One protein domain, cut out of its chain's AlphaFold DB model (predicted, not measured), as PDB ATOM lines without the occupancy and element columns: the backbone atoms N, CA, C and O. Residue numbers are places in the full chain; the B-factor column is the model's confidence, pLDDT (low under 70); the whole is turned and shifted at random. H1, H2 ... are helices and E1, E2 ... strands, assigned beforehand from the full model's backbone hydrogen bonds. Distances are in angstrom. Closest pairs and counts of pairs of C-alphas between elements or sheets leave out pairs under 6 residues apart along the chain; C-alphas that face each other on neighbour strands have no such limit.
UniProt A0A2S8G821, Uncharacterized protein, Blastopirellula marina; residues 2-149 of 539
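Overview. This is residues 2 to 149 of the 539 residues of an uncharacterized protein of Blastopirellula marina (UniProt A0A2S8G821). A twisted antiparallel sheet of six strands has the long helix H6 over one face and curls round H7 on its other face, three layers with the sheet between the helices. Beyond H6, an arm of helices bows away from this body as an open loop: H4 and H5 meet H6, while residues 8 to 14, 16 to 23 and 25 to 34, which hold most of H2, H3 and part of H4, stick out, and without them the body spans 42 by 37 by 29 A. The printed part has 148 residues, with seven named helices and six named strands in the order H1 H2 H3 H4 H5 E1 E2 H6 E3 E4 E5 E6 H7, and the class is mixed, helices and strands. The sheet's order is E1 E2 E6 E5 E4 E3. The whole is only just compact, close to loose, with a radius of gyration of the C-alphas of 17.3 A and spans of 54 by 36 by 33 A.

Arrangement. The sheet runs E1, residues 59 to 64, E2, residues 69 to 75, E6, residues 129 to 133, E5, residues 121 to 126, E4, residues 112 to 118, and E3, residues 105 to 109. E1 and E3 are its edge strands. E3, E4, E5 and E6 form a meander, each strand the antiparallel neighbour of the one before, and each step of it is a hairpin; E1 and E2 form another hairpin. N 60 and O 73 of E1 and E2 are 2.8 A apart, N 72 and O 132 of E2 and E6 2.8 A, N 124 and O 131 of E5 and E6 2.8 A, N 115 and O 123 of E4 and E5 2.8 A, and N 107 and O 114 of E3 and E4 3.0 A, each within hydrogen-bond range. H6, residues 79 to 98, is on the sheet at a height of 9.9 A, over E5, E4 and, only just, with 3 C-alphas, E6. On the local plane its line and that of E5 stand at 28 degrees, only just along the strands. H7, residues 136 to 148, is on the opposite face; its closest C-alphas to E6 are those of Gly 139 and Thr 133, 6.0 A apart. H4, residues 27 to 43, touches H6 with residues 39 to 43 alone, at a steep tilt of 43 degrees, opposite ways; the closest C-alphas are those of Gly 42 and Phe 88, 5.2 A apart. H5, residues 47 to 54, is the hub: it touches H4, H6 and, only just, with 3 pairs of C-alphas within 8 A, H1, residues 2 to 6. The closest C-alphas are those of Trp 47 and Glu 40, 5.2 A, Leu 54 and Thr 81, 6.7 A, and Thr 52 and Ile 2, 7.2 A. H5 only grazes the sheet, with its residues 53 to 54. H2, residues 9 to 16, and H3, residues 18 to 24, are close but not clearly touching, about perpendicular at 83 degrees; the closest C-alphas are those of Ile 14 and Tyr 20, 6.5 A apart. Every O i to N i+4 pair is within hydrogen-bond range in H1, H3, H4, H5, H6 and H7, and 3 of 4 in H2.

Along the chain. E2 measures 19.8 A from first to last C-alpha and E4 18.4 A. H6 measures 28.9 A, from C-alpha 79 at (-21.553, -26.452, 3.575) to C-alpha 98 at (-22.351, -55.203, 6.270). H4 measures 24.4 A and H7 18.0 A. H1 begins at C-alpha 2, (-37.772, -27.021, 16.675), and H7 ends at C-alpha 148, (-29.887, -23.655, -15.284).

Size, cuts and confidence. The two C-alphas farthest apart are those of Asp 18 and Asp 148, 55.2 A. The printed part has no cut and no long link; that from H6 to E3, 6 residues, is short and the others are tight. The mean pLDDT of the printed part is 86.8, and residues 98 to 104 are under 70.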
ATOM      1  N   ILE A   2     -38.348 -25.710  16.292       75.38
ATOM      2  CA  ILE A   2     -37.772 -27.021  16.675       75.38
ATOM      3  C   ILE A   2     -37.424 -27.051  18.168       75.38
ATOM      4  O   ILE A   2     -37.894 -27.925  18.882       75.38
ATOM      5  N   ASP A   3     -36.717 -26.029  18.653       78.00
ATOM      6  CA  ASP A   3     -36.398 -25.870  20.077       78.00
ATOM      7  C   ASP A   3     -37.642 -25.895  20.990       78.00
ATOM      8  O   ASP A   3     -37.700 -26.654  21.951       78.00
ATOM      9  N   LEU A   4     -38.696 -25.154  20.623       83.06
ATOM     10  CA  LEU A   4     -39.964 -25.121  21.359       83.06
ATOM     11  C   LEU A   4     -40.635 -26.502  21.441       83.06
ATOM     12  O   LEU A   4     -41.183 -26.844  22.482       83.06
ATOM     13  N   VAL A   5     -40.608 -27.284  20.357       80.69
ATOM     14  CA  VAL A   5     -41.189 -28.638  20.328       80.69
ATOM     15  C   VAL A   5     -40.352 -29.599  21.171       80.69
ATOM     16  O   VAL A   5     -40.897 -30.385  21.944       80.69
ATOM     17  N   LEU A   6     -39.025 -29.536  21.044       79.44
ATOM     18  CA  LEU A   6     -38.115 -30.453  21.729       79.44
ATOM     19  C   LEU A   6     -38.029 -30.195  23.234       79.44
ATOM     20  O   LEU A   6     -37.878 -31.152  23.994       79.44
ATOM     21  N   ASN A   7     -38.158 -28.940  23.659       82.38
ATOM     22  CA  ASN A   7     -38.042 -28.511  25.054       82.38
ATOM     23  C   ASN A   7     -39.398 -28.104  25.660       82.38
ATOM     24  O   ASN A   7     -39.459 -27.336  26.620       82.38
ATOM     25  N   HIS A   8     -40.502 -28.603  25.097       85.69
ATOM     26  CA  HIS A   8     -41.850 -28.268  25.546       85.69
ATOM     27  C   HIS A   8     -42.124 -28.793  26.973       85.69
ATOM     28  O   HIS A   8     -41.883 -29.974  27.214       85.69
ATOM     29  N   PRO A   9     -42.716 -28.015  27.904       84.56
ATOM     30  CA  PRO A   9     -42.990 -28.488  29.271       84.56
ATOM     31  C   PRO A   9     -43.873 -29.743  29.333       84.56
ATOM     32  O   PRO A   9     -43.631 -30.651  30.128       84.56
ATOM     33  N   LEU A  10     -44.860 -29.848  28.433       85.00
ATOM     34  CA  LEU A  10     -45.691 -31.056  28.327       85.00
ATOM     35  C   LEU A  10     -44.900 -32.314  27.969       85.00
ATOM     36  O   LEU A  10     -45.363 -33.409  28.270       85.00
ATOM     37  N   ARG A  11     -43.722 -32.187  27.349       84.19
ATOM     38  CA  ARG A  11     -42.878 -33.337  27.038       84.19
ATOM     39  C   ARG A  11     -42.498 -34.071  28.316       84.19
ATOM     40  O   ARG A  11     -42.701 -35.270  28.379       84.19
ATOM     41  N   THR A  12     -42.040 -33.359  29.344       82.44
ATOM     42  CA  THR A  12     -41.689 -33.968  30.634       82.44
ATOM     43  C   THR A  12     -42.892 -34.658  31.272       82.44
ATOM     44  O   THR A  12     -42.756 -35.762  31.789       82.44
ATOM     45  N   ARG A  13     -44.085 -34.055  31.174       82.19
ATOM     46  CA  ARG A  13     -45.331 -34.654  31.675       82.19
ATOM     47  C   ARG A  13     -45.681 -35.946  30.930       82.19
ATOM     48  O   ARG A  13     -45.936 -36.961  31.569       82.19
ATOM     49  N   ILE A  14     -45.633 -35.931  29.599       83.19
ATOM     50  CA  ILE A  14     -45.867 -37.122  28.769       83.19
ATOM     51  C   ILE A  14     -44.810 -38.190  29.070       83.19
ATOM     52  O   ILE A  14     -45.165 -39.340  29.297       83.19
ATOM     53  N   GLU A  15     -43.531 -37.816  29.136       84.12
ATOM     54  CA  GLU A  15     -42.417 -38.730  29.416       84.12
ATOM     55  C   GLU A  15     -42.507 -39.362  30.815       84.12
ATOM     56  O   GLU A  15     -42.059 -40.492  31.010       84.12
ATOM     57  N   SER A  16     -43.116 -38.661  31.776       83.44
ATOM     58  CA  SER A  16     -43.368 -39.178  33.124       83.44
ATOM     59  C   SER A  16     -44.559 -40.134  33.225       83.44
ATOM     60  O   SER A  16     -44.659 -40.829  34.230       83.44
ATOM     61  N   SER A  17     -45.430 -40.201  32.212       81.25
ATOM     62  CA  SER A  17     -46.600 -41.089  32.234       81.25
ATOM     63  C   SER A  17     -46.206 -42.565  32.131       81.25
ATOM     64  O   SER A  17     -45.283 -42.934  31.396       81.25
ATOM     65  N   ASP A  18     -46.965 -43.432  32.801       78.81
ATOM     66  CA  ASP A  18     -46.769 -44.884  32.745       78.81
ATOM     67  C   ASP A  18     -46.907 -45.425  31.315       78.81
ATOM     68  O   ASP A  18     -46.174 -46.328  30.904       78.81
ATOM     69  N   ALA A  19     -47.820 -44.845  30.529       74.19
ATOM     70  CA  ALA A  19     -48.027 -45.202  29.130       74.19
ATOM     71  C   ALA A  19     -46.764 -44.956  28.289       74.19
ATOM     72  O   ALA A  19     -46.358 -45.822  27.508       74.19
ATOM     73  N   TYR A  20     -46.107 -43.806  28.472       79.25
ATOM     74  CA  TYR A  20     -44.859 -43.499  27.778       79.25
ATOM     75  C   TYR A  20     -43.706 -44.393  28.244       79.25
ATOM     76  O   TYR A  20     -42.942 -44.891  27.413       79.25
ATOM     77  N   GLN A  21     -43.579 -44.637  29.550       82.19
ATOM     78  CA  GLN A  21     -42.531 -45.511  30.086       82.19
ATOM     79  C   GLN A  21     -42.649 -46.928  29.509       82.19
ATOM     80  O   GLN A  21     -41.707 -47.413  28.882       82.19
ATOM     81  N   LYS A  22     -43.843 -47.531  29.559       76.88
ATOM     82  CA  LYS A  22     -44.107 -48.851  28.958       76.88
ATOM     83  C   LYS A  22     -43.838 -48.874  27.449       76.88
ATOM     84  O   LYS A  22     -43.270 -49.837  26.936       76.88
ATOM     85  N   ALA A  23     -44.196 -47.812  26.723       71.62
ATOM     86  CA  ALA A  23     -43.932 -47.711  25.285       71.62
ATOM     87  C   ALA A  23     -42.433 -47.580  24.947       71.62
ATOM     88  O   ALA A  23     -42.009 -47.957  23.850       71.62
ATOM     89  N   THR A  24     -41.617 -47.060  25.869       77.31
ATOM     90  CA  THR A  24     -40.189 -46.782  25.644       77.31
ATOM     91  C   THR A  24     -39.232 -47.855  26.164       77.31
ATOM     92  O   THR A  24     -38.035 -47.774  25.886       77.31
ATOM     93  N   GLU A  25     -39.729 -48.899  26.825       80.50
ATOM     94  CA  GLU A  25     -38.935 -50.059  27.264       80.50
ATOM     95  C   GLU A  25     -38.614 -51.061  26.133       80.50
ATOM     96  O   GLU A  25     -37.794 -51.964  26.299       80.50
ATOM     97  N   GLY A  26     -39.225 -50.905  24.955       80.50
ATOM     98  CA  GLY A  26     -39.055 -51.825  23.829       80.50
ATOM     99  C   GLY A  26     -37.691 -51.751  23.124       80.50
ATOM    100  O   GLY A  26     -37.025 -50.714  23.074       80.50
ATOM    101  N   GLU A  27     -37.313 -52.845  22.451       81.69
ATOM    102  CA  GLU A  27     -36.078 -52.955  21.649       81.69
ATOM    103  C   GLU A  27     -35.957 -51.844  20.583       81.69
ATOM    104  O   GLU A  27     -34.860 -51.376  20.266       81.69
ATOM    105  N   GLY A  28     -37.092 -51.376  20.050       80.50
ATOM    106  CA  GLY A  28     -37.144 -50.260  19.104       80.50
ATOM    107  C   GLY A  28     -36.597 -48.952  19.684       80.50
ATOM    108  O   GLY A  28     -35.849 -48.249  19.004       80.50
ATOM    109  N   MET A  29     -36.885 -48.655  20.954       81.62
ATOM    110  CA  MET A  29     -36.413 -47.430  21.598       81.62
ATOM    111  C   MET A  29     -34.916 -47.494  21.912       81.62
ATOM    112  O   MET A  29     -34.202 -46.502  21.750       81.62
ATOM    113  N   ALA A  30     -34.407 -48.672  22.282       83.44
ATOM    114  CA  ALA A  30     -32.970 -48.894  22.430       83.44
ATOM    115  C   ALA A  30     -32.224 -48.654  21.102       83.44
ATOM    116  O   ALA A  30     -31.212 -47.948  21.077       83.44
ATOM    117  N   LYS A  31     -32.762 -49.161  19.981       83.00
ATOM    118  CA  LYS A  31     -32.221 -48.904  18.632       83.00
ATOM    119  C   LYS A  31     -32.265 -47.421  18.269       83.00
ATOM    120  O   LYS A  31     -31.288 -46.915  17.719       83.00
ATOM    121  N   LEU A  32     -33.347 -46.717  18.606       84.56
ATOM    122  CA  LEU A  32     -33.460 -45.277  18.370       84.56
ATOM    123  C   LEU A  32     -32.410 -44.488  19.160       84.56
ATOM    124  O   LEU A  32     -31.708 -43.670  18.571       84.56
ATOM    125  N   ARG A  33     -32.241 -44.763  20.461       86.56
ATOM    126  CA  ARG A  33     -31.213 -44.109  21.297       86.56
ATOM    127  C   ARG A  33     -29.803 -44.350  20.759       86.56
ATOM    128  O   ARG A  33     -29.004 -43.421  20.703       86.56
ATOM    129  N   MET A  34     -29.513 -45.571  20.310       87.00
ATOM    130  CA  MET A  34     -28.242 -45.882  19.651       87.00
ATOM    131  C   MET A  34     -28.080 -45.104  18.337       87.00
ATOM    132  O   MET A  34     -27.001 -44.584  18.061       87.00
ATOM    133  N   GLY A  35     -29.148 -44.988  17.541       87.00
ATOM    134  CA  GLY A  35     -29.178 -44.175  16.324       87.00
ATOM    135  C   GLY A  35     -28.880 -42.700  16.587       87.00
ATOM    136  O   GLY A  35     -28.054 -42.117  15.888       87.00
ATOM    137  N   ILE A  36     -29.488 -42.127  17.631       89.38
ATOM    138  CA  ILE A  36     -29.232 -40.753  18.082       89.38
ATOM    139  C   ILE A  36     -27.763 -40.590  18.476       89.38
ATOM    140  O   ILE A  36     -27.097 -39.716  17.937       89.38
ATOM    141  N   ALA A  37     -27.216 -41.471  19.317       90.12
ATOM    142  CA  ALA A  37     -25.818 -41.379  19.744       90.12
ATOM    143  C   ALA A  37     -24.825 -41.469  18.565       90.12
ATOM    144  O   ALA A  37     -23.825 -40.751  18.526       90.12
ATOM    145  N   MET A  38     -25.099 -42.325  17.571       89.00
ATOM    146  CA  MET A  38     -24.292 -42.389  16.344       89.00
ATOM    147  C   MET A  38     -24.397 -41.106  15.513       89.00
ATOM    148  O   MET A  38     -23.400 -40.675  14.933       89.00
ATOM    149  N   PHE A  39     -25.591 -40.513  15.437       92.31
ATOM    150  CA  PHE A  39     -25.811 -39.245  14.748       92.31
ATOM    151  C   PHE A  39     -25.062 -38.101  15.433       92.31
ATOM    152  O   PHE A  39     -24.336 -37.377  14.758       92.31
ATOM    153  N   GLU A  40     -25.138 -37.991  16.760       92.88
ATOM    154  CA  GLU A  40     -24.392 -36.994  17.542       92.88
ATOM    155  C   GLU A  40     -22.883 -37.126  17.349       92.88
ATOM    156  O   GLU A  40     -22.197 -36.139  17.088       92.88
ATOM    157  N   ALA A  41     -22.363 -38.355  17.394       91.44
ATOM    158  CA  ALA A  41     -20.950 -38.617  17.149       91.44
ATOM    159  C   ALA A  41     -20.522 -38.238  15.721       91.44
ATOM    160  O   ALA A  41     -19.423 -37.726  15.528       91.44
ATOM    161  N   GLY A  42     -21.375 -38.478  14.718       90.12
ATOM    162  CA  GLY A  42     -21.101 -38.118  13.324       90.12
ATOM    163  C   GLY A  42     -21.224 -36.621  13.033       90.12
ATOM    164  O   GLY A  42     -20.531 -36.110  12.155       90.12
ATOM    165  N   MET A  43     -22.097 -35.924  13.760       94.00
ATOM    166  CA  MET A  43     -22.321 -34.484  13.618       94.00
ATOM    167  C   MET A  43     -21.417 -33.636  14.523       94.00
ATOM    168  O   MET A  43     -21.349 -32.427  14.314       94.00
ATOM    169  N   GLU A  44     -20.726 -34.259  15.486       92.75
ATOM    170  CA  GLU A  44     -19.841 -33.633  16.486       92.75
ATOM    171  C   GLU A  44     -20.542 -32.593  17.375       92.75
ATOM    172  O   GLU A  44     -19.924 -31.650  17.863       92.75
ATOM    173  N   GLN A  45     -21.846 -32.760  17.578       93.94
ATOM    174  CA  GLN A  45     -22.687 -31.864  18.370       93.94
ATOM    175  C   GLN A  45     -23.949 -32.610  18.837       93.94
ATOM    176  O   GLN A  45     -24.302 -33.631  18.231       93.94
ATOM    177  N   PRO A  46     -24.650 -32.119  19.876       93.31
ATOM    178  CA  PRO A  46     -25.941 -32.663  20.290       93.31
ATOM    179  C   PRO A  46     -26.932 -32.719  19.125       93.31
ATOM    180  O   PRO A  46     -26.962 -31.827  18.270       93.31
ATOM    181  N   TRP A  47     -27.771 -33.753  19.071       90.81
ATOM    182  CA  TRP A  47     -28.606 -34.000  17.888       90.81
ATOM    183  C   TRP A  47     -29.593 -32.856  17.623       90.81
ATOM    184  O   TRP A  47     -29.928 -32.579  16.471       90.81
ATOM    185  N   GLN A  48     -30.028 -32.158  18.674       89.00
ATOM    186  CA  GLN A  48     -30.907 -30.993  18.584       89.00
ATOM    187  C   GLN A  48     -30.213 -29.812  17.887       89.00
ATOM    188  O   GLN A  48     -30.809 -29.159  17.025       89.00
ATOM    189  N   GLU A  49     -28.943 -29.565  18.214       90.50
ATOM    190  CA  GLU A  49     -28.114 -28.529  17.582       90.50
ATOM    191  C   GLU A  49     -27.798 -28.899  16.129       90.50
ATOM    192  O   GLU A  49     -27.912 -28.060  15.231       90.50
ATOM    193  N   ALA A  50     -27.521 -30.180  15.863       91.75
ATOM    194  CA  ALA A  50     -27.294 -30.685  14.511       91.75
ATOM    195  C   ALA A  50     -28.516 -30.505  13.604       91.75
ATOM    196  O   ALA A  50     -28.383 -30.013  12.482       91.75
ATOM    197  N   ILE A  51     -29.714 -30.868  14.076       90.00
ATOM    198  CA  ILE A  51     -30.954 -30.659  13.315       90.00
ATOM    199  C   ILE A  51     -31.193 -29.164  13.086       90.00
ATOM    200  O   ILE A  51     -31.552 -28.772  11.975       90.00
ATOM    201  N   THR A  52     -30.958 -28.324  14.095       89.81
ATOM    202  CA  THR A  52     -31.098 -26.866  13.962       89.81
ATOM    203  C   THR A  52     -30.147 -26.311  12.898       89.81
ATOM    204  O   THR A  52     -30.569 -25.536  12.043       89.81
ATOM    205  N   SER A  53     -28.895 -26.769  12.875       92.12
ATOM    206  CA  SER A  53     -27.888 -26.354  11.890       92.12
ATOM    207  C   SER A  53     -28.226 -26.838  10.475       92.12
ATOM    208  O   SER A  53     -28.089 -26.088   9.509       92.12
ATOM    209  N   LEU A  54     -28.753 -28.061  10.334       92.50
ATOM    210  CA  LEU A  54     -29.183 -28.631   9.047       92.50
ATOM    211  C   LEU A  54     -30.417 -27.946   8.447       92.50
ATOM    212  O   LEU A  54     -30.660 -28.081   7.246       92.50
ATOM    213  N   THR A  55     -31.191 -27.236   9.268       92.38
ATOM    214  CA  THR A  55     -32.486 -26.640   8.905       92.38
ATOM    215  C   THR A  55     -32.520 -25.120   9.093       92.38
ATOM    216  O   THR A  55     -33.586 -24.516   8.976       92.38
ATOM    217  N   GLN A  56     -31.372 -24.477   9.353       89.56
ATOM    218  CA  GLN A  56     -31.292 -23.056   9.716       89.56
ATOM    219  C   GLN A  56     -31.897 -22.132   8.649       89.56
ATOM    220  O   GLN A  56     -32.576 -21.160   8.974       89.56
ATOM    221  N   GLY A  57     -31.674 -22.434   7.369       87.19
ATOM    222  CA  GLY A  57     -32.239 -21.677   6.253       87.19
ATOM    223  C   GLY A  57     -33.677 -22.066   5.895       87.19
ATOM    224  O   GLY A  57     -34.178 -21.611   4.868       87.19
ATOM    225  N   GLY A  58     -34.323 -22.896   6.717       88.50
ATOM    226  CA  GLY A  58     -35.677 -23.400   6.527       88.50
ATOM    227  C   GLY A  58     -35.734 -24.792   5.897       88.50
ATOM    228  O   GLY A  58     -34.783 -25.276   5.276       88.50
ATOM    229  N   MET A  59     -36.900 -25.419   6.056       91.69
ATOM    230  CA  MET A  59     -37.284 -26.655   5.379       91.69
ATOM    231  C   MET A  59     -38.470 -26.389   4.458       91.69
ATOM    232  O   MET A  59     -39.405 -25.678   4.826       91.69
ATOM    233  N   TYR A  60     -38.445 -26.999   3.280       92.44
ATOM    234  CA  TYR A  60     -39.486 -26.887   2.268       92.44
ATOM    235  C   TYR A  60     -39.895 -28.288   1.845       92.44
ATOM    236  O   TYR A  60     -39.039 -29.127   1.572       92.44
ATOM    237  N   VAL A  61     -41.195 -28.542   1.781       91.62
ATOM    238  CA  VAL A  61     -41.741 -29.813   1.306       91.62
ATOM    239  C   VAL A  61     -42.626 -29.517   0.109       91.62
ATOM    240  O   VAL A  61     -43.491 -28.647   0.180       91.62
ATOM    241  N   GLY A  62     -42.385 -30.219  -0.991       90.38
ATOM    242  CA  GLY A  62     -43.147 -30.094  -2.225       90.38
ATOM    243  C   GLY A  62     -43.657 -31.450  -2.685       90.38
ATOM    244  O   GLY A  62     -42.973 -32.463  -2.540       90.38
ATOM    245  N   TYR A  63     -44.854 -31.457  -3.260       88.81
ATOM    246  CA  TYR A  63     -45.402 -32.591  -3.994       88.81
ATOM    247  C   TYR A  63     -45.576 -32.187  -5.455       88.81
ATOM    248  O   TYR A  63     -46.144 -31.133  -5.736       88.81
ATOM    249  N   ASP A  64     -45.094 -33.025  -6.367       86.00
ATOM    250  CA  ASP A  64     -45.246 -32.833  -7.807       86.00
ATOM    251  C   ASP A  64     -46.210 -33.882  -8.375       86.00
ATOM    252  O   ASP A  64     -45.976 -35.088  -8.261       86.00
ATOM    253  N   SER A  65     -47.300 -33.426  -8.994       80.94
ATOM    254  CA  SER A  65     -48.356 -34.294  -9.527       80.94
ATOM    255  C   SER A  65     -47.916 -35.067 -10.773       80.94
ATOM    256  O   SER A  65     -48.373 -36.194 -10.977       80.94
ATOM    257  N   ASN A  66     -46.996 -34.511 -11.568       83.50
ATOM    258  CA  ASN A  66     -46.507 -35.127 -12.803       83.50
ATOM    259  C   ASN A  66     -45.678 -36.384 -12.515       83.50
ATOM    260  O   ASN A  66     -45.927 -37.455 -13.072       83.50
ATOM    261  N   THR A  67     -44.718 -36.275 -11.600       87.50
ATOM    262  CA  THR A  67     -43.881 -37.397 -11.153       87.50
ATOM    263  C   THR A  67     -44.532 -38.208 -10.031       87.50
ATOM    264  O   THR A  67     -44.070 -39.311  -9.716       87.50
ATOM    265  N   LYS A  68     -45.598 -37.680  -9.411       87.69
ATOM    266  CA  LYS A  68     -46.180 -38.174  -8.149       87.69
ATOM    267  C   LYS A  68     -45.110 -38.307  -7.060       87.69
ATOM    268  O   LYS A  68     -45.123 -39.262  -6.274       87.69
ATOM    269  N   GLY A  69     -44.132 -37.404  -7.086       90.44
ATOM    270  CA  GLY A  69     -42.979 -37.389  -6.201       90.44
ATOM    271  C   GLY A  69     -43.138 -36.385  -5.069       90.44
ATOM    272  O   GLY A  69     -43.821 -35.375  -5.206       90.44
ATOM    273  N   VAL A  70     -42.488 -36.670  -3.946       93.75
ATOM    274  CA  VAL A  70     -42.329 -35.751  -2.817       93.75
ATOM    275  C   VAL A  70     -40.865 -35.359  -2.748       93.75
ATOM    276  O   VAL A  70     -39.992 -36.226  -2.810       93.75
ATOM    277  N   VAL A  71     -40.611 -34.067  -2.583       95.56
ATOM    278  CA  VAL A  71     -39.280 -33.513  -2.353       95.56
ATOM    279  C   VAL A  71     -39.249 -32.747  -1.036       95.56
ATOM    280  O   VAL A  71     -40.155 -31.976  -0.731       95.56
ATOM    281  N   VAL A  72     -38.199 -32.964  -0.254       96.00
ATOM    282  CA  VAL A  72     -37.854 -32.185   0.932       96.00
ATOM    283  C   VAL A  72     -36.550 -31.460   0.639       96.00
ATOM    284  O   VAL A  72     -35.548 -32.086   0.296       96.00
ATOM    285  N   LEU A  73     -36.564 -30.142   0.773       95.88
ATOM    286  CA  LEU A  73     -35.390 -29.288   0.668       95.88
ATOM    287  C   LEU A  73     -35.073 -28.744   2.054       95.88
ATOM    288  O   LEU A  73     -35.950 -28.181   2.707       95.88
ATOM    289  N   SER A  74     -33.829 -28.880   2.494       96.00
ATOM    290  CA  SER A  74     -33.356 -28.279   3.741       96.00
ATOM    291  C   SER A  74     -32.121 -27.450   3.466       96.00
ATOM    292  O   SER A  74     -31.188 -27.938   2.824       96.00
ATOM    293  N   LYS A  75     -32.103 -26.209   3.946       95.44
ATOM    294  CA  LYS A  75     -30.938 -25.337   3.812       95.44
ATOM    295  C   LYS A  75     -30.151 -25.326   5.116       95.44
ATOM    296  O   LYS A  75     -30.625 -24.804   6.126       95.44
ATOM    297  N   ALA A  76     -28.948 -25.881   5.066       94.75
ATOM    298  CA  ALA A  76     -28.018 -25.865   6.180       94.75
ATOM    299  C   ALA A  76     -27.390 -24.473   6.361       94.75
ATOM    300  O   ALA A  76     -27.281 -23.684   5.413       94.75
ATOM    301  N   ASP A  77     -26.941 -24.205   7.582       94.00
ATOM    302  CA  ASP A  77     -26.182 -23.010   7.960       94.00
ATOM    303  C   ASP A  77     -24.888 -22.847   7.149       94.00
ATOM    304  O   ASP A  77     -24.493 -21.746   6.763       94.00
ATOM    305  N   SER A  78     -24.248 -23.970   6.838       93.62
ATOM    306  CA  SER A  78     -22.980 -24.036   6.142       93.62
ATOM    307  C   SER A  78     -22.866 -25.310   5.308       93.62
ATOM    308  O   SER A  78     -23.536 -26.323   5.522       93.62
ATOM    309  N   ARG A  79     -21.944 -25.270   4.346       92.38
ATOM    310  CA  ARG A  79     -21.553 -26.452   3.575       92.38
ATOM    311  C   ARG A  79     -20.856 -27.505   4.443       92.38
ATOM    312  O   ARG A  79     -21.007 -28.692   4.180       92.38
ATOM    313  N   GLU A  80     -20.124 -27.083   5.474       93.50
ATOM    314  CA  GLU A  80     -19.414 -27.989   6.383       93.50
ATOM    315  C   GLU A  80     -20.392 -28.884   7.152       93.50
ATOM    316  O   GLU A  80     -20.228 -30.103   7.163       93.50
ATOM    317  N   THR A  81     -21.457 -28.306   7.711       93.12
ATOM    318  CA  THR A  81     -22.534 -29.053   8.380       93.12
ATOM    319  C   THR A  81     -23.129 -30.114   7.462       93.12
ATOM    320  O   THR A  81     -23.339 -31.264   7.857       93.12
ATOM    321  N   LEU A  82     -23.361 -29.745   6.202       93.38
ATOM    322  CA  LEU A  82     -23.910 -30.650   5.207       93.38
ATOM    323  C   LEU A  82     -22.916 -31.765   4.823       93.38
ATOM    324  O   LEU A  82     -23.312 -32.920   4.646       93.38
ATOM    325  N   ASP A  83     -21.621 -31.451   4.742       92.25
ATOM    326  CA  ASP A  83     -20.556 -32.425   4.500       92.25
ATOM    327  C   ASP A  83     -20.419 -33.425   5.669       92.25
ATOM    328  O   ASP A  83     -20.251 -34.623   5.409       92.25
ATOM    329  N   LYS A  84     -20.568 -32.976   6.927       93.88
ATOM    330  CA  LYS A  84     -20.631 -33.854   8.117       93.88
ATOM    331  C   LYS A  84     -21.835 -34.791   8.052       93.88
ATOM    332  O   LYS A  84     -21.679 -36.006   8.176       93.88
ATOM    333  N   PHE A  85     -23.019 -34.261   7.741       93.88
ATOM    334  CA  PHE A  85     -24.224 -35.079   7.578       93.88
ATOM    335  C   PHE A  85     -24.079 -36.110   6.454       93.88
ATOM    336  O   PHE A  85     -24.410 -37.285   6.631       93.88
ATOM    337  N   ARG A  86     -23.501 -35.716   5.313       91.25
ATOM    338  CA  ARG A  86     -23.183 -36.644   4.222       91.25
ATOM    339  C   ARG A  86     -22.253 -37.762   4.694       91.25
ATOM    340  O   ARG A  86     -22.505 -38.928   4.389       91.25
ATOM    341  N   ALA A  87     -21.185 -37.426   5.416       89.38
ATOM    342  CA  ALA A  87     -20.240 -38.406   5.946       89.38
ATOM    343  C   ALA A  87     -20.908 -39.371   6.942       89.38
ATOM    344  O   ALA A  87     -20.650 -40.575   6.902       89.38
ATOM    345  N   PHE A  88     -21.824 -38.877   7.777       90.44
ATOM    346  CA  PHE A  88     -22.633 -39.713   8.662       90.44
ATOM    347  C   PHE A  88     -23.502 -40.709   7.878       90.44
ATOM    348  O   PHE A  88     -23.391 -41.920   8.096       90.44
ATOM    349  N   VAL A  89     -24.294 -40.243   6.903       88.75
ATOM    350  CA  VAL A  89     -25.138 -41.115   6.058       88.75
ATOM    351  C   VAL A  89     -24.285 -42.176   5.348       88.75
ATOM    352  O   VAL A  89     -24.672 -43.343   5.267       88.75
ATOM    353  N   GLN A  90     -23.074 -41.813   4.914       83.00
ATOM    354  CA  GLN A  90     -22.106 -42.739   4.317       83.00
ATOM    355  C   GLN A  90     -21.622 -43.835   5.270       83.00
ATOM    356  O   GLN A  90     -21.359 -44.968   4.850       83.00
ATOM    357  N   VAL A  91     -21.419 -43.511   6.546       84.06
ATOM    358  CA  VAL A  91     -21.036 -44.493   7.567       84.06
ATOM    359  C   VAL A  91     -22.206 -45.434   7.840       84.06
ATOM    360  O   VAL A  91     -22.023 -46.650   7.759       84.06
ATOM    361  N   VAL A  92     -23.405 -44.894   8.065       82.38
ATOM    362  CA  VAL A  92     -24.616 -45.685   8.340       82.38
ATOM    363  C   VAL A  92     -24.936 -46.630   7.182       82.38
ATOM    364  O   VAL A  92     -25.111 -47.828   7.406       82.38
ATOM    365  N   GLY A  93     -24.907 -46.143   5.940       77.38
ATOM    366  CA  GLY A  93     -25.137 -46.970   4.751       77.38
ATOM    367  C   GLY A  93     -24.128 -48.116   4.601       77.38
ATOM    368  O   GLY A  93     -24.487 -49.236   4.232       77.38
ATOM    369  N   ARG A  94     -22.852 -47.889   4.952       76.69
ATOM    370  CA  ARG A  94     -21.824 -48.949   4.957       76.69
ATOM    371  C   ARG A  94     -22.061 -49.995   6.046       76.69
ATOM    372  O   ARG A  94     -21.801 -51.174   5.803       76.69
ATOM    373  N   VAL A  95     -22.522 -49.584   7.226       78.06
ATOM    374  CA  VAL A  95     -22.856 -50.501   8.328       78.06
ATOM    375  C   VAL A  95     -24.082 -51.343   7.970       78.06
ATOM    376  O   VAL A  95     -24.018 -52.565   8.091       78.06
ATOM    377  N   ALA A  96     -25.138 -50.724   7.433       73.38
ATOM    378  CA  ALA A  96     -26.335 -51.423   6.965       73.38
ATOM    379  C   ALA A  96     -25.997 -52.496   5.915       73.38
ATOM    380  O   ALA A  96     -26.417 -53.646   6.049       73.38
ATOM    381  N   ARG A  97     -25.126 -52.169   4.950       70.25
ATOM    382  CA  ARG A  97     -24.630 -53.122   3.944       70.25
ATOM    383  C   ARG A  97     -23.899 -54.320   4.558       70.25
ATOM    384  O   ARG A  97     -24.077 -55.446   4.102       70.25
ATOM    385  N   LYS A  98     -23.061 -54.106   5.580       66.81
ATOM    386  CA  LYS A  98     -22.351 -55.203   6.270       66.81
ATOM    387  C   LYS A  98     -23.294 -56.105   7.076       66.81
ATOM    388  O   LYS A  98     -22.954 -57.261   7.297       66.81
ATOM    389  N   GLY A  99     -24.456 -55.592   7.485       65.69
ATOM    390  CA  GLY A  99     -25.503 -56.331   8.194       65.69
ATOM    391  C   GLY A  99     -26.547 -57.006   7.296       65.69
ATOM    392  O   GLY A  99     -27.540 -57.496   7.820       65.69
ATOM    393  N   GLY A 100     -26.357 -57.026   5.969       61.25
ATOM    394  CA  GLY A 100     -27.300 -57.633   5.018       61.25
ATOM    395  C   GLY A 100     -28.433 -56.716   4.534       61.25
ATOM    396  O   GLY A 100     -29.322 -57.187   3.832       61.25
ATOM    397  N   GLY A 101     -28.411 -55.426   4.887       59.75
ATOM    398  CA  GLY A 101     -29.326 -54.415   4.350       59.75
ATOM    399  C   GLY A 101     -28.948 -53.957   2.936       59.75
ATOM    400  O   GLY A 101     -27.813 -54.149   2.489       59.75
ATOM    401  N   GLU A 102     -29.900 -53.332   2.235       59.00
ATOM    402  CA  GLU A 102     -29.666 -52.759   0.904       59.00
ATOM    403  C   GLU A 102     -28.532 -51.722   0.936       59.00
ATOM    404  O   GLU A 102     -28.376 -50.949   1.885       59.00
ATOM    405  N   ALA A 103     -27.677 -51.749  -0.088       56.88
ATOM    406  CA  ALA A 103     -26.501 -50.894  -0.150       56.88
ATOM    407  C   ALA A 103     -26.889 -49.469  -0.549       56.88
ATOM    408  O   ALA A 103     -27.570 -49.276  -1.550       56.88
ATOM    409  N   THR A 104     -26.367 -48.469   0.168       67.12
ATOM    410  CA  THR A 104     -26.426 -47.089  -0.319       67.12
ATOM    411  C   THR A 104     -25.598 -46.963  -1.598       67.12
ATOM    412  O   THR A 104     -24.379 -47.171  -1.549       67.12
ATOM    413  N   GLU A 105     -26.233 -46.651  -2.731       73.44
ATOM    414  CA  GLU A 105     -25.530 -46.452  -4.003       73.44
ATOM    415  C   GLU A 105     -25.086 -44.996  -4.163       73.44
ATOM    416  O   GLU A 105     -25.790 -44.046  -3.816       73.44
ATOM    417  N   TYR A 106     -23.864 -44.833  -4.663       79.88
ATOM    418  CA  TYR A 106     -23.202 -43.542  -4.801       79.88
ATOM    419  C   TYR A 106     -23.217 -43.117  -6.256       79.88
ATOM    420  O   TYR A 106     -22.736 -43.846  -7.124       79.88
ATOM    421  N   GLY A 107     -23.720 -41.914  -6.506       84.88
ATOM    422  CA  GLY A 107     -23.775 -41.338  -7.838       84.88
ATOM    423  C   GLY A 107     -23.268 -39.907  -7.866       84.88
ATOM    424  O   GLY A 107     -23.081 -39.241  -6.845       84.88
ATOM    425  N   THR A 108     -23.059 -39.428  -9.085       88.25
ATOM    426  CA  THR A 108     -22.977 -37.996  -9.344       88.25
ATOM    427  C   THR A 108     -23.943 -37.665 -10.464       88.25
ATOM    428  O   THR A 108     -24.032 -38.395 -11.452       88.25
ATOM    429  N   TYR A 109     -24.661 -36.561 -10.318       91.69
ATOM    430  CA  TYR A 109     -25.502 -36.004 -11.366       91.69
ATOM    431  C   TYR A 109     -25.089 -34.554 -11.576       91.69
ATOM    432  O   TYR A 109     -25.136 -33.763 -10.644       91.69
ATOM    433  N   ARG A 110     -24.589 -34.214 -12.770       91.56
ATOM    434  CA  ARG A 110     -24.096 -32.859 -13.092       91.56
ATOM    435  C   ARG A 110     -23.133 -32.277 -12.038       91.56
ATOM    436  O   ARG A 110     -23.198 -31.102 -11.703       91.56
ATOM    437  N   LYS A 111     -22.206 -33.109 -11.540       90.00
ATOM    438  CA  LYS A 111     -21.231 -32.795 -10.466       90.00
ATOM    439  C   LYS A 111     -21.836 -32.585  -9.067       90.00
ATOM    440  O   LYS A 111     -21.090 -32.313  -8.131       90.00
ATOM    441  N   VAL A 112     -23.143 -32.775  -8.905       91.94
ATOM    442  CA  VAL A 112     -23.817 -32.862  -7.606       91.94
ATOM    443  C   VAL A 112     -23.681 -34.286  -7.084       91.94
ATOM    444  O   VAL A 112     -23.895 -35.251  -7.824       91.94
ATOM    445  N   VAL A 113     -23.298 -34.429  -5.817       90.75
ATOM    446  CA  VAL A 113     -23.196 -35.739  -5.164       90.75
ATOM    447  C   VAL A 113     -24.601 -36.248  -4.859       90.75
ATOM    448  O   VAL A 113     -25.383 -35.527  -4.237       90.75
ATOM    449  N   THR A 114     -24.905 -37.484  -5.260       92.25
ATOM    450  CA  THR A 114     -26.197 -38.134  -5.014       92.25
ATOM    451  C   THR A 114     -26.020 -39.437  -4.238       92.25
ATOM    452  O   THR A 114     -25.064 -40.180  -4.475       92.25
ATOM    453  N   LEU A 115     -26.948 -39.722  -3.326       89.94
ATOM    454  CA  LEU A 115     -26.994 -40.944  -2.524       89.94
ATOM    455  C   LEU A 115     -28.350 -41.632  -2.678       89.94
ATOM    456  O   LEU A 115     -29.386 -41.034  -2.393       89.94
ATOM    457  N   ASP A 116     -28.332 -42.909  -3.030       87.81
ATOM    458  CA  ASP A 116     -29.494 -43.792  -2.966       87.81
ATOM    459  C   ASP A 116     -29.529 -44.458  -1.602       87.81
ATOM    460  O   ASP A 116     -28.894 -45.481  -1.399       87.81
ATOM    461  N   VAL A 117     -30.224 -43.858  -0.638       83.56
ATOM    462  CA  VAL A 117     -30.240 -44.352   0.750       83.56
ATOM    463  C   VAL A 117     -31.167 -45.558   0.900       83.56
ATOM    464  O   VAL A 117     -30.855 -46.482   1.645       83.56
ATOM    465  N   ALA A 118     -32.287 -45.545   0.179       80.81
ATOM    466  CA  ALA A 118     -33.272 -46.620   0.107       80.81
ATOM    467  C   ALA A 118     -34.015 -46.560  -1.247       80.81
ATOM    468  O   ALA A 118     -33.886 -45.566  -1.978       80.81
ATOM    469  N   PRO A 119     -34.845 -47.564  -1.599       79.94
ATOM    470  CA  PRO A 119     -35.579 -47.582  -2.866       79.94
ATOM    471  C   PRO A 119     -36.421 -46.320  -3.090       79.94
ATOM    472  O   PRO A 119     -36.484 -45.812  -4.204       79.94
ATOM    473  N   GLN A 120     -36.999 -45.780  -2.012       86.19
ATOM    474  CA  GLN A 120     -37.861 -44.591  -2.007       86.19
ATOM    475  C   GLN A 120     -37.197 -43.360  -1.367       86.19
ATOM    476  O   GLN A 120     -37.884 -42.384  -1.080       86.19
ATOM    477  N   VAL A 121     -35.887 -43.394  -1.092       89.56
ATOM    478  CA  VAL A 121     -35.173 -42.266  -0.471       89.56
ATOM    479  C   VAL A 121     -33.883 -41.998  -1.228       89.56
ATOM    480  O   VAL A 121     -32.910 -42.749  -1.139       89.56
ATOM    481  N   LYS A 122     -33.893 -40.898  -1.969       92.75
ATOM    482  CA  LYS A 122     -32.798 -40.391  -2.792       92.75
ATOM    483  C   LYS A 122     -32.366 -39.059  -2.203       92.75
ATOM    484  O   LYS A 122     -33.222 -38.233  -1.897       92.75
ATOM    485  N   MET A 123     -31.070 -38.843  -2.036       95.31
ATOM    486  CA  MET A 123     -30.525 -37.590  -1.518       95.31
ATOM    487  C   MET A 123     -29.575 -36.950  -2.525       95.31
ATOM    488  O   MET A 123     -28.827 -37.653  -3.203       95.31
ATOM    489  N   ALA A 124     -29.556 -35.624  -2.588       95.38
ATOM    490  CA  ALA A 124     -28.552 -34.857  -3.307       95.38
ATOM    491  C   ALA A 124     -28.061 -33.678  -2.462       95.38
ATOM    492  O   ALA A 124     -28.801 -33.127  -1.648       95.38
ATOM    493  N   PHE A 125     -26.796 -33.314  -2.657       94.25
ATOM    494  CA  PHE A 125     -26.092 -32.313  -1.855       94.25
ATOM    495  C   PHE A 125     -25.619 -31.177  -2.764       94.25
ATOM    496  O   PHE A 125     -24.578 -31.299  -3.416       94.25
ATOM    497  N   LEU A 126     -26.402 -30.099  -2.836       92.75
ATOM    498  CA  LEU A 126     -26.176 -28.958  -3.727       92.75
ATOM    499  C   LEU A 126     -25.822 -27.717  -2.899       92.75
ATOM    500  O   LEU A 126     -26.682 -27.144  -2.248       92.75
ATOM    501  N   GLU A 127     -24.560 -27.289  -2.924       90.19
ATOM    502  CA  GLU A 127     -24.058 -26.195  -2.074       90.19
ATOM    503  C   GLU A 127     -24.346 -26.433  -0.577       90.19
ATOM    504  O   GLU A 127     -23.779 -27.356   0.005       90.19
ATOM    505  N   ASN A 128     -25.197 -25.612   0.045       93.69
ATOM    506  CA  ASN A 128     -25.704 -25.796   1.407       93.69
ATOM    507  C   ASN A 128     -27.140 -26.349   1.455       93.69
ATOM    508  O   ASN A 128     -27.775 -26.310   2.507       93.69
ATOM    509  N   TRP A 129     -27.656 -26.875   0.344       95.56
ATOM    510  CA  TRP A 129     -28.960 -27.523   0.260       95.56
ATOM    511  C   TRP A 129     -28.850 -29.045   0.296       95.56
ATOM    512  O   TRP A 129     -28.143 -29.671  -0.501       95.56
ATOM    513  N   LEU A 130     -29.636 -29.640   1.186       96.38
ATOM    514  CA  LEU A 130     -30.012 -31.041   1.141       96.38
ATOM    515  C   LEU A 130     -31.298 -31.179   0.328       96.38
ATOM    516  O   LEU A 130     -32.317 -30.591   0.685       96.38
ATOM    517  N   VAL A 131     -31.264 -31.997  -0.716       96.56
ATOM    518  CA  VAL A 131     -32.447 -32.415  -1.473       96.56
ATOM    519  C   VAL A 131     -32.733 -33.864  -1.116       96.56
ATOM    520  O   VAL A 131     -31.856 -34.706  -1.282       96.56
ATOM    521  N   VAL A 132     -33.940 -34.176  -0.657       96.19
ATOM    522  CA  VAL A 132     -34.403 -35.551  -0.423       96.19
ATOM    523  C   VAL A 132     -35.653 -35.789  -1.253       96.19
ATOM    524  O   VAL A 132     -36.581 -34.995  -1.193       96.19
ATOM    525  N   THR A 133     -35.704 -36.864  -2.028       96.25
ATOM    526  CA  THR A 133     -36.861 -37.190  -2.873       96.25
ATOM    527  C   THR A 133     -37.119 -38.687  -2.916       96.25
ATOM    528  O   THR A 133     -36.201 -39.490  -2.738       96.25
ATOM    529  N   ASN A 134     -38.362 -39.074  -3.185       94.31
ATOM    530  CA  ASN A 134     -38.720 -40.460  -3.492       94.31
ATOM    531  C   ASN A 134     -38.709 -40.778  -4.996       94.31
ATOM    532  O   ASN A 134     -38.840 -41.942  -5.375       94.31
ATOM    533  N   ARG A 135     -38.535 -39.770  -5.861       94.38
ATOM    534  CA  ARG A 135     -38.494 -39.922  -7.323       94.38
ATOM    535  C   ARG A 135     -37.192 -39.352  -7.897       94.38
ATOM    536  O   ARG A 135     -36.972 -38.142  -7.787       94.38
ATOM    537  N   PRO A 136     -36.335 -40.176  -8.530       91.94
ATOM    538  CA  PRO A 136     -35.102 -39.706  -9.161       91.94
ATOM    539  C   PRO A 136     -35.329 -38.624 -10.221       91.94
ATOM    540  O   PRO A 136     -34.534 -37.695 -10.322       91.94
ATOM    541  N   GLU A 137     -36.412 -38.721 -10.991       92.75
ATOM    542  CA  GLU A 137     -36.776 -37.766 -12.045       92.75
ATOM    543  C   GLU A 137     -37.041 -36.378 -11.453       92.75
ATOM    544  O   GLU A 137     -36.476 -35.394 -11.924       92.75
ATOM    545  N   LEU A 138     -37.802 -36.322 -10.354       93.50
ATOM    546  CA  LEU A 138     -38.053 -35.087  -9.610       93.50
ATOM    547  C   LEU A 138     -36.754 -34.514  -9.028       93.50
ATOM    548  O   LEU A 138     -36.517 -33.313  -9.098       93.50
ATOM    549  N   GLY A 139     -35.877 -35.367  -8.487       92.94
ATOM    550  CA  GLY A 139     -34.577 -34.936  -7.961       92.94
ATOM    551  C   GLY A 139     -33.678 -34.305  -9.027       92.94
ATOM    552  O   GLY A 139     -33.065 -33.271  -8.773       92.94
ATOM    553  N   LYS A 140     -33.632 -34.894 -10.229       93.38
ATOM    554  CA  LYS A 140     -32.909 -34.325 -11.376       93.38
ATOM    555  C   LYS A 140     -33.495 -32.980 -11.780       93.38
ATOM    556  O   LYS A 140     -32.742 -32.023 -11.879       93.38
ATOM    557  N   GLN A 141     -34.820 -32.888 -11.900       92.00
ATOM    558  CA  GLN A 141     -35.507 -31.643 -12.244       92.00
ATOM    559  C   GLN A 141     -35.218 -30.522 -11.235       92.00
ATOM    560  O   GLN A 141     -34.963 -29.391 -11.634       92.00
ATOM    561  N   VAL A 142     -35.197 -30.824  -9.933       92.56
ATOM    562  CA  VAL A 142     -34.822 -29.848  -8.894       92.56
ATOM    563  C   VAL A 142     -33.385 -29.358  -9.082       92.56
ATOM    564  O   VAL A 142     -33.137 -28.156  -8.999       92.56
ATOM    565  N   ILE A 143     -32.441 -30.267  -9.343       93.56
ATOM    566  CA  ILE A 143     -31.034 -29.913  -9.576       93.56
ATOM    567  C   ILE A 143     -30.884 -29.085 -10.858       93.56
ATOM    568  O   ILE A 143     -30.193 -28.071 -10.842       93.56
ATOM    569  N   ASP A 144     -31.537 -29.492 -11.944       93.00
ATOM    570  CA  ASP A 144     -31.488 -28.796 -13.230       93.00
ATOM    571  C   ASP A 144     -32.062 -27.383 -13.107       93.00
ATOM    572  O   ASP A 144     -31.385 -26.422 -13.462       93.00
ATOM    573  N   ASN A 145     -33.237 -27.235 -12.488       91.06
ATOM    574  CA  ASN A 145     -33.858 -25.933 -12.241       91.06
ATOM    575  C   ASN A 145     -32.982 -25.019 -11.374       91.06
ATOM    576  O   ASN A 145     -32.978 -23.804 -11.566       91.06
ATOM    577  N   ALA A 146     -32.249 -25.579 -10.407       90.31
ATOM    578  CA  ALA A 146     -31.358 -24.805  -9.550       90.31
ATOM    579  C   ALA A 146     -30.078 -24.346 -10.273       90.31
ATOM    580  O   ALA A 146     -29.546 -23.289  -9.942       90.31
ATOM    581  N   LEU A 147     -29.577 -25.130 -11.234       90.56
ATOM    582  CA  LEU A 147     -28.339 -24.835 -11.964       90.56
ATOM    583  C   LEU A 147     -28.565 -23.986 -13.220       90.56
ATOM    584  O   LEU A 147     -27.770 -23.088 -13.491       90.56
ATOM    585  N   ASP A 148     -29.623 -24.272 -13.977       90.50
ATOM    586  CA  ASP A 148     -29.887 -23.655 -15.284       90.50
ATOM    587  C   ASP A 148     -30.979 -22.574 -15.221       90.50
ATOM    588  O   ASP A 148     -31.140 -21.798 -16.164       90.50
ATOM    589  N   GLY A 149     -31.707 -22.497 -14.103       82.88
ATOM    590  CA  GLY A 149     -32.971 -21.773 -14.006       82.88
ATOM    591  C   GLY A 149     -34.145 -22.636 -14.472       82.88
ATOM    592  O   GLY A 149     -33.988 -23.569 -15.256       82.88
TER     593      GLY A 149